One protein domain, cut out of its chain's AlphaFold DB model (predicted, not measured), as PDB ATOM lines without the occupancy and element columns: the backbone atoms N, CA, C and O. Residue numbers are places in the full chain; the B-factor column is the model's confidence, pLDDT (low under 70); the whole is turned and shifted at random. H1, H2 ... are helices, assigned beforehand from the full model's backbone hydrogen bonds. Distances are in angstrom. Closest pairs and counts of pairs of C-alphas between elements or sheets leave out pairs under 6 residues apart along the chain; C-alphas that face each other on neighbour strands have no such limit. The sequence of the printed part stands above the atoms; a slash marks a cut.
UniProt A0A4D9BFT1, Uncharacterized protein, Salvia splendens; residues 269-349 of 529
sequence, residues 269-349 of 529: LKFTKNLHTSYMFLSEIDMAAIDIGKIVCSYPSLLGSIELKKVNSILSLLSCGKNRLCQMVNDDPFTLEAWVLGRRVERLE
ATOM      1  N   LEU A 269      -6.081  12.706  20.431       96.00
ATOM      2  CA  LEU A 269      -4.709  12.699  20.939       96.00
ATOM      3  C   LEU A 269      -3.736  12.070  19.938       96.00
ATOM      4  O   LEU A 269      -2.609  12.544  19.793       96.00
ATOM      5  N   LYS A 270      -4.152  11.002  19.253       97.31
ATOM      6  CA  LYS A 270      -3.344  10.350  18.225       97.31
ATOM      7  C   LYS A 270      -3.260  11.221  16.976       97.31
ATOM      8  O   LYS A 270      -2.152  11.448  16.499       97.31
ATOM      9  N   PHE A 271      -4.386  11.780  16.538       97.94
ATOM     10  CA  PHE A 271      -4.444  12.718  15.421       97.94
ATOM     11  C   PHE A 271      -3.490  13.904  15.621       97.94
ATOM     12  O   PHE A 271      -2.647  14.196  14.776       97.94
ATOM     13  N   THR A 272      -3.542  14.534  16.798       96.69
ATOM     14  CA  THR A 272      -2.691  15.687  17.139       96.69
ATOM     15  C   THR A 272      -1.205  15.310  17.177       96.69
ATOM     16  O   THR A 272      -0.359  16.056  16.684       96.69
ATOM     17  N   LYS A 273      -0.860  14.130  17.716       96.56
ATOM     18  CA  LYS A 273       0.523  13.614  17.722       96.56
ATOM     19  C   LYS A 273       1.047  13.343  16.313       96.56
ATOM     20  O   LYS A 273       2.201  13.659  16.018       96.56
ATOM     21  N   ASN A 274       0.215  12.762  15.456       97.44
ATOM     22  CA  ASN A 274       0.546  12.496  14.062       97.44
ATOM     23  C   ASN A 274       0.756  13.806  13.295       97.44
ATOM     24  O   ASN A 274       1.794  13.970  12.664       97.44
ATOM     25  N   LEU A 275      -0.142  14.784  13.460       96.81
ATOM     26  CA  LEU A 275      -0.015  16.110  12.853       96.81
ATOM     27  C   LEU A 275       1.286  16.807  13.279       96.81
ATOM     28  O   LEU A 275       2.013  17.331  12.437       96.81
ATOM     29  N   HIS A 276       1.627  16.756  14.570       95.31
ATOM     30  CA  HIS A 276       2.899  17.275  15.075       95.31
ATOM     31  C   HIS A 276       4.105  16.544  14.461       95.31
ATOM     32  O   HIS A 276       5.079  17.173  14.058       95.31
ATOM     33  N   THR A 277       4.044  15.215  14.349       96.44
ATOM     34  CA  THR A 277       5.114  14.414  13.730       96.44
ATOM     35  C   THR A 277       5.280  14.758  12.250       96.44
ATOM     36  O   THR A 277       6.406  14.905  11.779       96.44
ATOM     37  N   SER A 278       4.175  14.959  11.535       97.00
ATOM     38  CA  SER A 278       4.156  15.422  10.150       97.00
ATOM     39  C   SER A 278       4.757  16.821  10.008       97.00
ATOM     40  O   SER A 278       5.605  17.032   9.149       97.00
ATOM     41  N   TYR A 279       4.419  17.760  10.895       95.62
ATOM     42  CA  TYR A 279       5.068  19.074  10.945       95.62
ATOM     43  C   TYR A 279       6.594  18.961  11.122       95.62
ATOM     44  O   TYR A 279       7.353  19.568  10.364       95.62
ATOM     45  N   MET A 280       7.051  18.141  12.075       96.81
ATOM     46  CA  MET A 280       8.483  17.922  12.312       96.81
ATOM     47  C   MET A 280       9.173  17.298  11.096       96.81
ATOM     48  O   MET A 280      10.279  17.700  10.747       96.81
ATOM     49  N   PHE A 281       8.505  16.363  10.415       97.44
ATOM     50  CA  PHE A 281       8.987  15.771   9.169       97.44
ATOM     51  C   PHE A 281       9.199  16.835   8.084       97.44
ATOM     52  O   PHE A 281      10.270  16.880   7.478       97.44
ATOM     53  N   LEU A 282       8.214  17.715   7.864       97.06
ATOM     54  CA  LEU A 282       8.309  18.795   6.877       97.06
ATOM     55  C   LEU A 282       9.441  19.777   7.220       97.06
ATOM     56  O   LEU A 282      10.184  20.208   6.340       97.06
ATOM     57  N   SER A 283       9.627  20.082   8.504       96.62
ATOM     58  CA  SER A 283      10.750  20.908   8.951       96.62
ATOM     59  C   SER A 283      12.104  20.223   8.726       96.62
ATOM     60  O   SER A 283      13.061  20.884   8.336       96.62
ATOM     61  N   GLU A 284      12.215  18.913   8.963       97.31
ATOM     62  CA  GLU A 284      13.474  18.168   8.839       97.31
ATOM     63  C   GLU A 284      13.917  17.986   7.374       97.31
ATOM     64  O   GLU A 284      15.115  17.846   7.110       97.31
ATOM     65  N   ILE A 285      12.992  18.043   6.408       96.38
ATOM     66  CA  ILE A 285      13.308  18.064   4.965       96.38
ATOM     67  C   ILE A 285      13.638  19.469   4.431       96.38
ATOM     68  O   ILE A 285      13.720  19.643   3.216       96.38
ATOM     69  N   ASP A 286      13.865  20.434   5.329       96.00
ATOM     70  CA  ASP A 286      14.237  21.825   5.041       96.00
ATOM     71  C   ASP A 286      13.167  22.590   4.227       96.00
ATOM     72  O   ASP A 286      13.478  23.465   3.417       96.00
ATOM     73  N   MET A 287      11.884  22.266   4.442       96.75
ATOM     74  CA  MET A 287      10.763  22.985   3.831       96.75
ATOM     75  C   MET A 287      10.597  24.381   4.451       96.75
ATOM     76  O   MET A 287      10.687  24.555   5.668       96.75
ATOM     77  N   ALA A 288      10.317  25.390   3.622       95.62
ATOM     78  CA  ALA A 288      10.102  26.753   4.097       95.62
ATOM     79  C   ALA A 288       8.848  26.846   4.985       95.62
ATOM     80  O   ALA A 288       7.803  26.288   4.659       95.62
ATOM     81  N   ALA A 289       8.920  27.614   6.078       94.12
ATOM     82  CA  ALA A 289       7.836  27.717   7.061       94.12
ATOM     83  C   ALA A 289       6.482  28.145   6.458       94.12
ATOM     84  O   ALA A 289       5.435  27.672   6.898       94.12
ATOM     85  N   ILE A 290       6.502  29.006   5.433       93.19
ATOM     86  CA  ILE A 290       5.302  29.421   4.690       93.19
ATOM     87  C   ILE A 290       4.641  28.232   3.982       93.19
ATOM     88  O   ILE A 290       3.419  28.114   4.005       93.19
ATOM     89  N   ASP A 291       5.425  27.344   3.373       94.81
ATOM     90  CA  ASP A 291       4.894  26.193   2.640       94.81
ATOM     91  C   ASP A 291       4.432  25.089   3.594       94.81
ATOM     92  O   ASP A 291       3.382  24.488   3.368       94.81
ATOM     93  N   ILE A 292       5.122  24.918   4.730       96.00
ATOM     94  CA  ILE A 292       4.637  24.081   5.837       96.00
ATOM     95  C   ILE A 292       3.253  24.555   6.287       96.00
ATOM     96  O   ILE A 292       2.342  23.741   6.410       96.00
ATOM     97  N   GLY A 293       3.077  25.864   6.506       93.88
ATOM     98  CA  GLY A 293       1.790  26.432   6.911       93.88
ATOM     99  C   GLY A 293       0.675  26.140   5.909       93.88
ATOM    100  O   GLY A 293      -0.386  25.663   6.306       93.88
ATOM    101  N   LYS A 294       0.935  26.324   4.607       93.38
ATOM    102  CA  LYS A 294      -0.025  25.975   3.544       93.38
ATOM    103  C   LYS A 294      -0.404  24.496   3.592       93.38
ATOM    104  O   LYS A 294      -1.586  24.179   3.606       93.38
ATOM    105  N   ILE A 295       0.576  23.594   3.660       95.31
ATOM    106  CA  ILE A 295       0.321  22.148   3.667       95.31
ATOM    107  C   ILE A 295      -0.461  21.729   4.919       95.31
ATOM    108  O   ILE A 295      -1.427  20.977   4.810       95.31
ATOM    109  N   VAL A 296      -0.091  22.240   6.097       94.75
ATOM    110  CA  VAL A 296      -0.780  21.929   7.360       94.75
ATOM    111  C   VAL A 296      -2.228  22.420   7.354       94.75
ATOM    112  O   VAL A 296      -3.101  21.702   7.837       94.75
ATOM    113  N   CYS A 297      -2.498  23.597   6.788       92.81
ATOM    114  CA  CYS A 297      -3.853  24.143   6.691       92.81
ATOM    115  C   CYS A 297      -4.698  23.476   5.599       92.81
ATOM    116  O   CYS A 297      -5.890  23.272   5.801       92.81
ATOM    117  N   SER A 298      -4.101  23.116   4.460       92.62
ATOM    118  CA  SER A 298      -4.826  22.506   3.337       92.62
ATOM    119  C   SER A 298      -5.048  21.000   3.498       92.62
ATOM    120  O   SER A 298      -6.027  20.478   2.970       92.62
ATOM    121  N   TYR A 299      -4.174  20.297   4.227       94.75
ATOM    122  CA  TYR A 299      -4.225  18.836   4.369       94.75
ATOM    123  C   TYR A 299      -4.173  18.329   5.827       94.75
ATOM    124  O   TYR A 299      -3.531  17.306   6.086       94.75
ATOM    125  N   PRO A 300      -4.852  18.963   6.807       95.06
ATOM    126  CA  PRO A 300      -4.765  18.550   8.208       95.06
ATOM    127  C   PRO A 300      -5.249  17.110   8.417       95.06
ATOM    128  O   PRO A 300      -4.608  16.356   9.150       95.06
ATOM    129  N   SER A 301      -6.323  16.697   7.733       95.19
ATOM    130  CA  SER A 301      -6.875  15.341   7.839       95.19
ATOM    131  C   SER A 301      -5.881  14.269   7.396       95.19
ATOM    132  O   SER A 301      -5.741  13.256   8.078       95.19
ATOM    133  N   LEU A 302      -5.142  14.503   6.305       95.88
ATOM    134  CA  LEU A 302      -4.080  13.606   5.842       95.88
ATOM    135  C   LEU A 302      -2.967  13.521   6.889       95.88
ATOM    136  O   LEU A 302      -2.650  12.440   7.380       95.88
ATOM    137  N   LEU A 303      -2.406  14.671   7.270       96.88
ATOM    138  CA  LEU A 303      -1.240  14.739   8.149       96.88
ATOM    139  C   LEU A 303      -1.505  14.192   9.557       96.88
ATOM    140  O   LEU A 303      -0.600  13.618  10.164       96.88
ATOM    141  N   GLY A 304      -2.714  14.388  10.084       96.69
ATOM    142  CA  GLY A 304      -3.125  13.859  11.382       96.69
ATOM    143  C   GLY A 304      -3.538  12.385  11.339       96.69
ATOM    144  O   GLY A 304      -3.484  11.700  12.359       96.69
ATOM    145  N   SER A 305      -3.881  11.839  10.171       96.62
ATOM    146  CA  SER A 305      -4.273  10.424  10.059       96.62
ATOM    147  C   SER A 305      -3.098   9.471   9.852       96.62
ATOM    148  O   SER A 305      -3.233   8.272  10.087       96.62
ATOM    149  N   ILE A 306      -1.937   9.981   9.437       95.69
ATOM    150  CA  ILE A 306      -0.793   9.152   9.046       95.69
ATOM    151  C   ILE A 306       0.318   9.100  10.100       95.69
ATOM    152  O   ILE A 306       0.623  10.078  10.778       95.69
ATOM    153  N   GLU A 307       0.989   7.952  10.185       96.00
ATOM    154  CA  GLU A 307       2.202   7.772  10.990       96.00
ATOM    155  C   GLU A 307       3.423   7.632  10.085       96.00
ATOM    156  O   GLU A 307       3.681   6.562   9.531       96.00
ATOM    157  N   LEU A 308       4.180   8.711   9.907       95.56
ATOM    158  CA  LEU A 308       5.309   8.737   8.979       95.56
ATOM    159  C   LEU A 308       6.533   7.969   9.496       95.56
ATOM    160  O   LEU A 308       6.857   7.976  10.687       95.56
ATOM    161  N   LYS A 309       7.275   7.342   8.572       94.75
ATOM    162  CA  LYS A 309       8.652   6.898   8.840       94.75
ATOM    163  C   LYS A 309       9.556   8.115   9.087       94.75
ATOM    164  O   LYS A 309       9.301   9.211   8.598       94.75
ATOM    165  N   LYS A 310      10.676   7.905   9.786       94.75
ATOM    166  CA  LYS A 310      11.709   8.941   9.961       94.75
ATOM    167  C   LYS A 310      12.270   9.388   8.605       94.75
ATOM    168  O   LYS A 310      12.469   8.549   7.722       94.75
ATOM    169  N   VAL A 311      12.623  10.671   8.478       94.88
ATOM    170  CA  VAL A 311      13.190  11.251   7.243       94.88
ATOM    171  C   VAL A 311      14.394  10.449   6.752       94.88
ATOM    172  O   VAL A 311      14.403  10.008   5.606       94.88
ATOM    173  N   ASN A 312      15.365  10.156   7.624       93.12
ATOM    174  CA  ASN A 312      16.559   9.380   7.256       93.12
ATOM    175  C   ASN A 312      16.232   7.996   6.671       93.12
ATOM    176  O   ASN A 312      16.892   7.543   5.735       93.12
ATOM    177  N   SER A 313      15.186   7.335   7.176       92.62
ATOM    178  CA  SER A 313      14.728   6.059   6.624       92.62
ATOM    179  C   SER A 313      14.203   6.240   5.201       92.62
ATOM    180  O   SER A 313      14.594   5.486   4.313       92.62
ATOM    181  N   ILE A 314      13.386   7.262   4.950       92.75
ATOM    182  CA  ILE A 314      12.826   7.543   3.619       92.75
ATOM    183  C   ILE A 314      13.917   7.971   2.633       92.75
ATOM    184  O   ILE A 314      13.949   7.452   1.520       92.75
ATOM    185  N   LEU A 315      14.862   8.822   3.046       91.44
ATOM    186  CA  LEU A 315      16.014   9.203   2.222       91.44
ATOM    187  C   LEU A 315      16.824   7.972   1.793       91.44
ATOM    188  O   LEU A 315      17.182   7.845   0.623       91.44
ATOM    189  N   SER A 316      17.057   7.027   2.715       88.62
ATOM    190  CA  SER A 316      17.764   5.777   2.408       88.62
ATOM    191  C   SER A 316      16.967   4.865   1.462       88.62
ATOM    192  O   SER A 316      17.528   4.317   0.509       88.62
ATOM    193  N   LEU A 317      15.650   4.748   1.670       88.69
ATOM    194  CA  LEU A 317      14.760   3.897   0.878       88.69
ATOM    195  C   LEU A 317      14.570   4.431  -0.542       88.69
ATOM    196  O   LEU A 317      14.665   3.660  -1.490       88.69
ATOM    197  N   LEU A 318      14.365   5.739  -0.700       87.00
ATOM    198  CA  LEU A 318      14.198   6.393  -2.002       87.00
ATOM    199  C   LEU A 318      15.533   6.721  -2.679       87.00
ATOM    200  O   LEU A 318      15.545   7.047  -3.867       87.00
ATOM    201  N   SER A 319      16.646   6.641  -1.940       85.69
ATOM    202  CA  SER A 319      17.985   7.029  -2.399       85.69
ATOM    203  C   SER A 319      18.011   8.452  -2.983       85.69
ATOM    204  O   SER A 319      18.603   8.704  -4.034       85.69
ATOM    205  N   CYS A 320      17.337   9.391  -2.311       85.44
ATOM    206  CA  CYS A 320      17.238  10.795  -2.712       85.44
ATOM    207  C   CYS A 320      17.708  11.739  -1.591       85.44
ATOM    208  O   CYS A 320      17.854  11.332  -0.442       85.44
ATOM    209  N   GLY A 321      17.996  12.998  -1.938       88.56
ATOM    210  CA  GLY A 321      18.329  14.046  -0.964       88.56
ATOM    211  C   GLY A 321      17.091  14.805  -0.480       88.56
ATOM    212  O   GLY A 321      16.059  14.793  -1.156       88.56
ATOM    213  N   LYS A 322      17.220  15.528   0.642       93.00
ATOM    214  CA  LYS A 322      16.130  16.309   1.261       93.00
ATOM    215  C   LYS A 322      15.414  17.240   0.281       93.00
ATOM    216  O   LYS A 322      14.198  17.180   0.189       93.00
ATOM    217  N   ASN A 323      16.150  17.980  -0.552       90.88
ATOM    218  CA  ASN A 323      15.554  18.885  -1.548       90.88
ATOM    219  C   ASN A 323      14.609  18.164  -2.519       90.88
ATOM    220  O   ASN A 323      13.576  18.708  -2.899       90.88
ATOM    221  N   ARG A 324      14.950  16.934  -2.932       90.44
ATOM    222  CA  ARG A 324      14.079  16.153  -3.818       90.44
ATOM    223  C   ARG A 324      12.839  15.673  -3.071       90.44
ATOM    224  O   ARG A 324      11.764  15.684  -3.653       90.44
ATOM    225  N   LEU A 325      13.000  15.270  -1.815       93.38
ATOM    226  CA  LEU A 325      11.895  14.857  -0.958       93.38
ATOM    227  C   LEU A 325      10.931  16.027  -0.699       93.38
ATOM    228  O   LEU A 325       9.733  15.874  -0.897       93.38
ATOM    229  N   CYS A 326      11.462  17.212  -0.382       95.44
ATOM    230  CA  CYS A 326      10.697  18.451  -0.236       95.44
ATOM    231  C   CYS A 326       9.935  18.813  -1.517       95.44
ATOM    232  O   CYS A 326       8.763  19.160  -1.439       95.44
ATOM    233  N   GLN A 327      10.566  18.691  -2.691       92.12
ATOM    234  CA  GLN A 327       9.876  18.895  -3.970       92.12
ATOM    235  C   GLN A 327       8.723  17.912  -4.162       92.12
ATOM    236  O   GLN A 327       7.641  18.341  -4.517       92.12
ATOM    237  N   MET A 328       8.922  16.620  -3.882       92.94
ATOM    238  CA  MET A 328       7.857  15.621  -4.035       92.94
ATOM    239  C   MET A 328       6.633  15.935  -3.170       92.94
ATOM    240  O   MET A 328       5.516  15.793  -3.648       92.94
ATOM    241  N   VAL A 329       6.844  16.389  -1.929       94.88
ATOM    242  CA  VAL A 329       5.741  16.778  -1.037       94.88
ATOM    243  C   VAL A 329       5.071  18.076  -1.497       94.88
ATOM    244  O   VAL A 329       3.856  18.181  -1.413       94.88
ATOM    245  N   ASN A 330       5.837  19.054  -1.989       91.06
ATOM    246  CA  ASN A 330       5.273  20.291  -2.542       91.06
ATOM    247  C   ASN A 330       4.471  20.046  -3.828       91.06
ATOM    248  O   ASN A 330       3.455  20.701  -4.036       91.06
ATOM    249  N   ASP A 331       4.939  19.131  -4.682       90.06
ATOM    250  CA  ASP A 331       4.266  18.754  -5.925       90.06
ATOM    251  C   ASP A 331       2.953  18.009  -5.622       90.06
ATOM    252  O   ASP A 331       1.934  18.268  -6.261       90.06
ATOM    253  N   ASP A 332       2.978  17.093  -4.646       92.19
ATOM    254  CA  ASP A 332       1.810  16.337  -4.191       92.19
ATOM    255  C   ASP A 332       1.948  15.895  -2.713       92.19
ATOM    256  O   ASP A 332       2.681  14.942  -2.401       92.19
ATOM    257  N   PRO A 333       1.215  16.526  -1.775       94.19
ATOM    258  CA  PRO A 333       1.227  16.137  -0.366       94.19
ATOM    259  C   PRO A 333       0.738  14.706  -0.097       94.19
ATOM    260  O   PRO A 333       1.166  14.107   0.890       94.19
ATOM    261  N   PHE A 334      -0.084  14.111  -0.973       94.06
ATOM    262  CA  PHE A 334      -0.550  12.724  -0.811       94.06
ATOM    263  C   PHE A 334       0.574  11.694  -0.970       94.06
ATOM    264  O   PHE A 334       0.450  10.561  -0.501       94.06
ATOM    265  N   THR A 335       1.732  12.086  -1.515       91.94
ATOM    266  CA  THR A 335       2.939  11.239  -1.543       91.94
ATOM    267  C   THR A 335       3.360  10.755  -0.151       91.94
ATOM    268  O   THR A 335       3.939   9.671  -0.027       91.94
ATOM    269  N   LEU A 336       3.011  11.500   0.906       94.12
ATOM    270  CA  LEU A 336       3.245  11.137   2.303       94.12
ATOM    271  C   LEU A 336       2.575   9.808   2.699       94.12
ATOM    272  O   LEU A 336       3.123   9.074   3.526       94.12
ATOM    273  N   GLU A 337       1.449   9.434   2.079       93.75
ATOM    274  CA  GLU A 337       0.770   8.156   2.345       93.75
ATOM    275  C   GLU A 337       1.634   6.945   1.977       93.75
ATOM    276  O   GLU A 337       1.583   5.900   2.633       93.75
ATOM    277  N   ALA A 338       2.487   7.082   0.960       91.50
ATOM    278  CA  ALA A 338       3.413   6.028   0.567       91.50
ATOM    279  C   ALA A 338       4.517   5.801   1.617       91.50
ATOM    280  O   ALA A 338       5.174   4.759   1.606       91.50
ATOM    281  N   TRP A 339       4.734   6.752   2.530       93.81
ATOM    282  CA  TRP A 339       5.832   6.738   3.501       93.81
ATOM    283  C   TRP A 339       5.389   6.431   4.932       93.81
ATOM    284  O   TRP A 339       6.182   6.549   5.871       93.81
ATOM    285  N   VAL A 340       4.148   5.982   5.100       94.12
ATOM    286  CA  VAL A 340       3.589   5.552   6.383       94.12
ATOM    287  C   VAL A 340       4.330   4.324   6.929       94.12
ATOM    288  O   VAL A 340       4.851   3.477   6.191       94.12
ATOM    289  N   LEU A 341       4.428   4.211   8.253       90.31
ATOM    290  CA  LEU A 341       4.932   3.024   8.943       90.31
ATOM    291  C   LEU A 341       4.189   1.759   8.470       90.31
ATOM    292  O   LEU A 341       3.024   1.790   8.102       90.31
ATOM    293  N   GLY A 342       4.907   0.638   8.373       86.56
ATOM    294  CA  GLY A 342       4.351  -0.616   7.842       86.56
ATOM    295  C   GLY A 342       4.213  -0.707   6.313       86.56
ATOM    296  O   GLY A 342       4.268  -1.813   5.786       86.56
ATOM    297  N   ARG A 343       4.139   0.405   5.564       89.19
ATOM    298  CA  ARG A 343       4.128   0.352   4.086       89.19
ATOM    299  C   ARG A 343       5.521   0.150   3.489       89.19
ATOM    300  O   ARG A 343       6.519   0.661   4.016       89.19
ATOM    301  N   ARG A 344       5.572  -0.592   2.376       84.88
ATOM    302  CA  ARG A 344       6.773  -0.784   1.553       84.88
ATOM    303  C   ARG A 344       6.977   0.449   0.676       84.88
ATOM    304  O   ARG A 344       6.074   0.842  -0.048       84.88
ATOM    305  N   VAL A 345       8.173   1.029   0.741       84.88
ATOM    306  CA  VAL A 345       8.572   2.170  -0.092       84.88
ATOM    307  C   VAL A 345       9.428   1.640  -1.234       84.88
ATOM    308  O   VAL A 345      10.480   1.044  -0.991       84.88
ATOM    309  N   GLU A 346       8.974   1.821  -2.471       73.94
ATOM    310  CA  GLU A 346       9.744   1.444  -3.656       73.94
ATOM    311  C   GLU A 346      10.793   2.507  -3.986       73.94
ATOM    312  O   GLU A 346      10.563   3.708  -3.835       73.94
ATOM    313  N   ARG A 347      11.976   2.064  -4.427       69.06
ATOM    314  CA  ARG A 347      13.034   2.973  -4.883       69.06
ATOM    315  C   ARG A 347      12.541   3.756  -6.096       69.06
ATOM    316  O   ARG A 347      11.975   3.168  -7.013       69.06
ATOM    317  N   LEU A 348      12.839   5.056  -6.140       67.88
ATOM    318  CA  LEU A 348      12.617   5.858  -7.345       67.88
ATOM    319  C   LEU A 348      13.372   5.222  -8.524       67.88
ATOM    320  O   LEU A 348      14.511   4.783  -8.357       67.88
ATOM    321  N   GLU A 349      12.767   5.194  -9.718       56.12
ATOM    322  CA  GLU A 349      13.390   4.664 -10.940       56.12
ATOM    323  C   GLU A 349      14.653   5.465 -11.329       56.12
ATOM    324  O   GLU A 349      14.650   6.352 -12.187       56.12
TER     325      GLU A 349
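What this domain is: This is residues 269 to 349 of the 529 residues of an uncharacterized protein of Salvia splendens (UniProt A0A4D9BFT1). One longer helix, H1, has H2 folded back on it as a helical hairpin and H3 crossing it, while the short helices H4 and H5 make the other end of the domain. H6 sits nearest the middle, and residues 340 to 349 follow it as a tail without a named element. The printed part has 81 residues, with six named helices in the order H1 to H6 and no named strand: all helix. It is compact, with a radius of gyration of the C-alphas of 11.7 A and spans of 34 by 27 by 18 A.

How they stand to each other: H1, residues 269 to 284, touches H2, residues 289 to 298, with its residues 279 to 283 alone; the closest C-alphas, of Leu 282 and Ile 292, are 6.5 A apart. This hairpin runs opposite ways at a shallow tilt of 34 degrees, only just short of steep. H3, residues 300 to 305, touches H1, the C-alphas of Gly 304 and Leu 275 being closest at 4.1 A; at 72 degrees they are only just about perpendicular. H4, residues 311 to 318, touches no helix; it is close to H5, residues 322 to 331, but not clearly touching, with the closest C-alphas, of Leu 315 and Lys 322, 7.2 A apart. H6, residues 333 to 339, and H5 touch only at the corner, and only just, with 3 pairs of C-alphas within 8 A; the closest, of Val 329 and Thr 335, are 6.2 A apart. H1 and H6 are apart. Each O i to N i+4 pair is within hydrogen-bond range in H1, H2, H3, H4 and H5; H6 has 0 of 3, but 4 of 4 O i to N i+3 pairs.

Where its parts are: H1 starts at C-alpha 269 (-4.709, 12.699, 20.939) and measures 22.5 A; H2 measures 14.2 A, H3 8.3 A, H4 10.5 A and H5 14.1 A. H6, 11.2 A, ends at C-alpha 339 (5.832, 6.738, 3.501).

The domain as a whole: The C-alphas farthest apart, of Leu 269 and Glu 349, are 37.5 A apart. The five links are tight, and the printed part has no cut. Mean pLDDT of the printed part is 92.3; residues 347 to 349 are under 70.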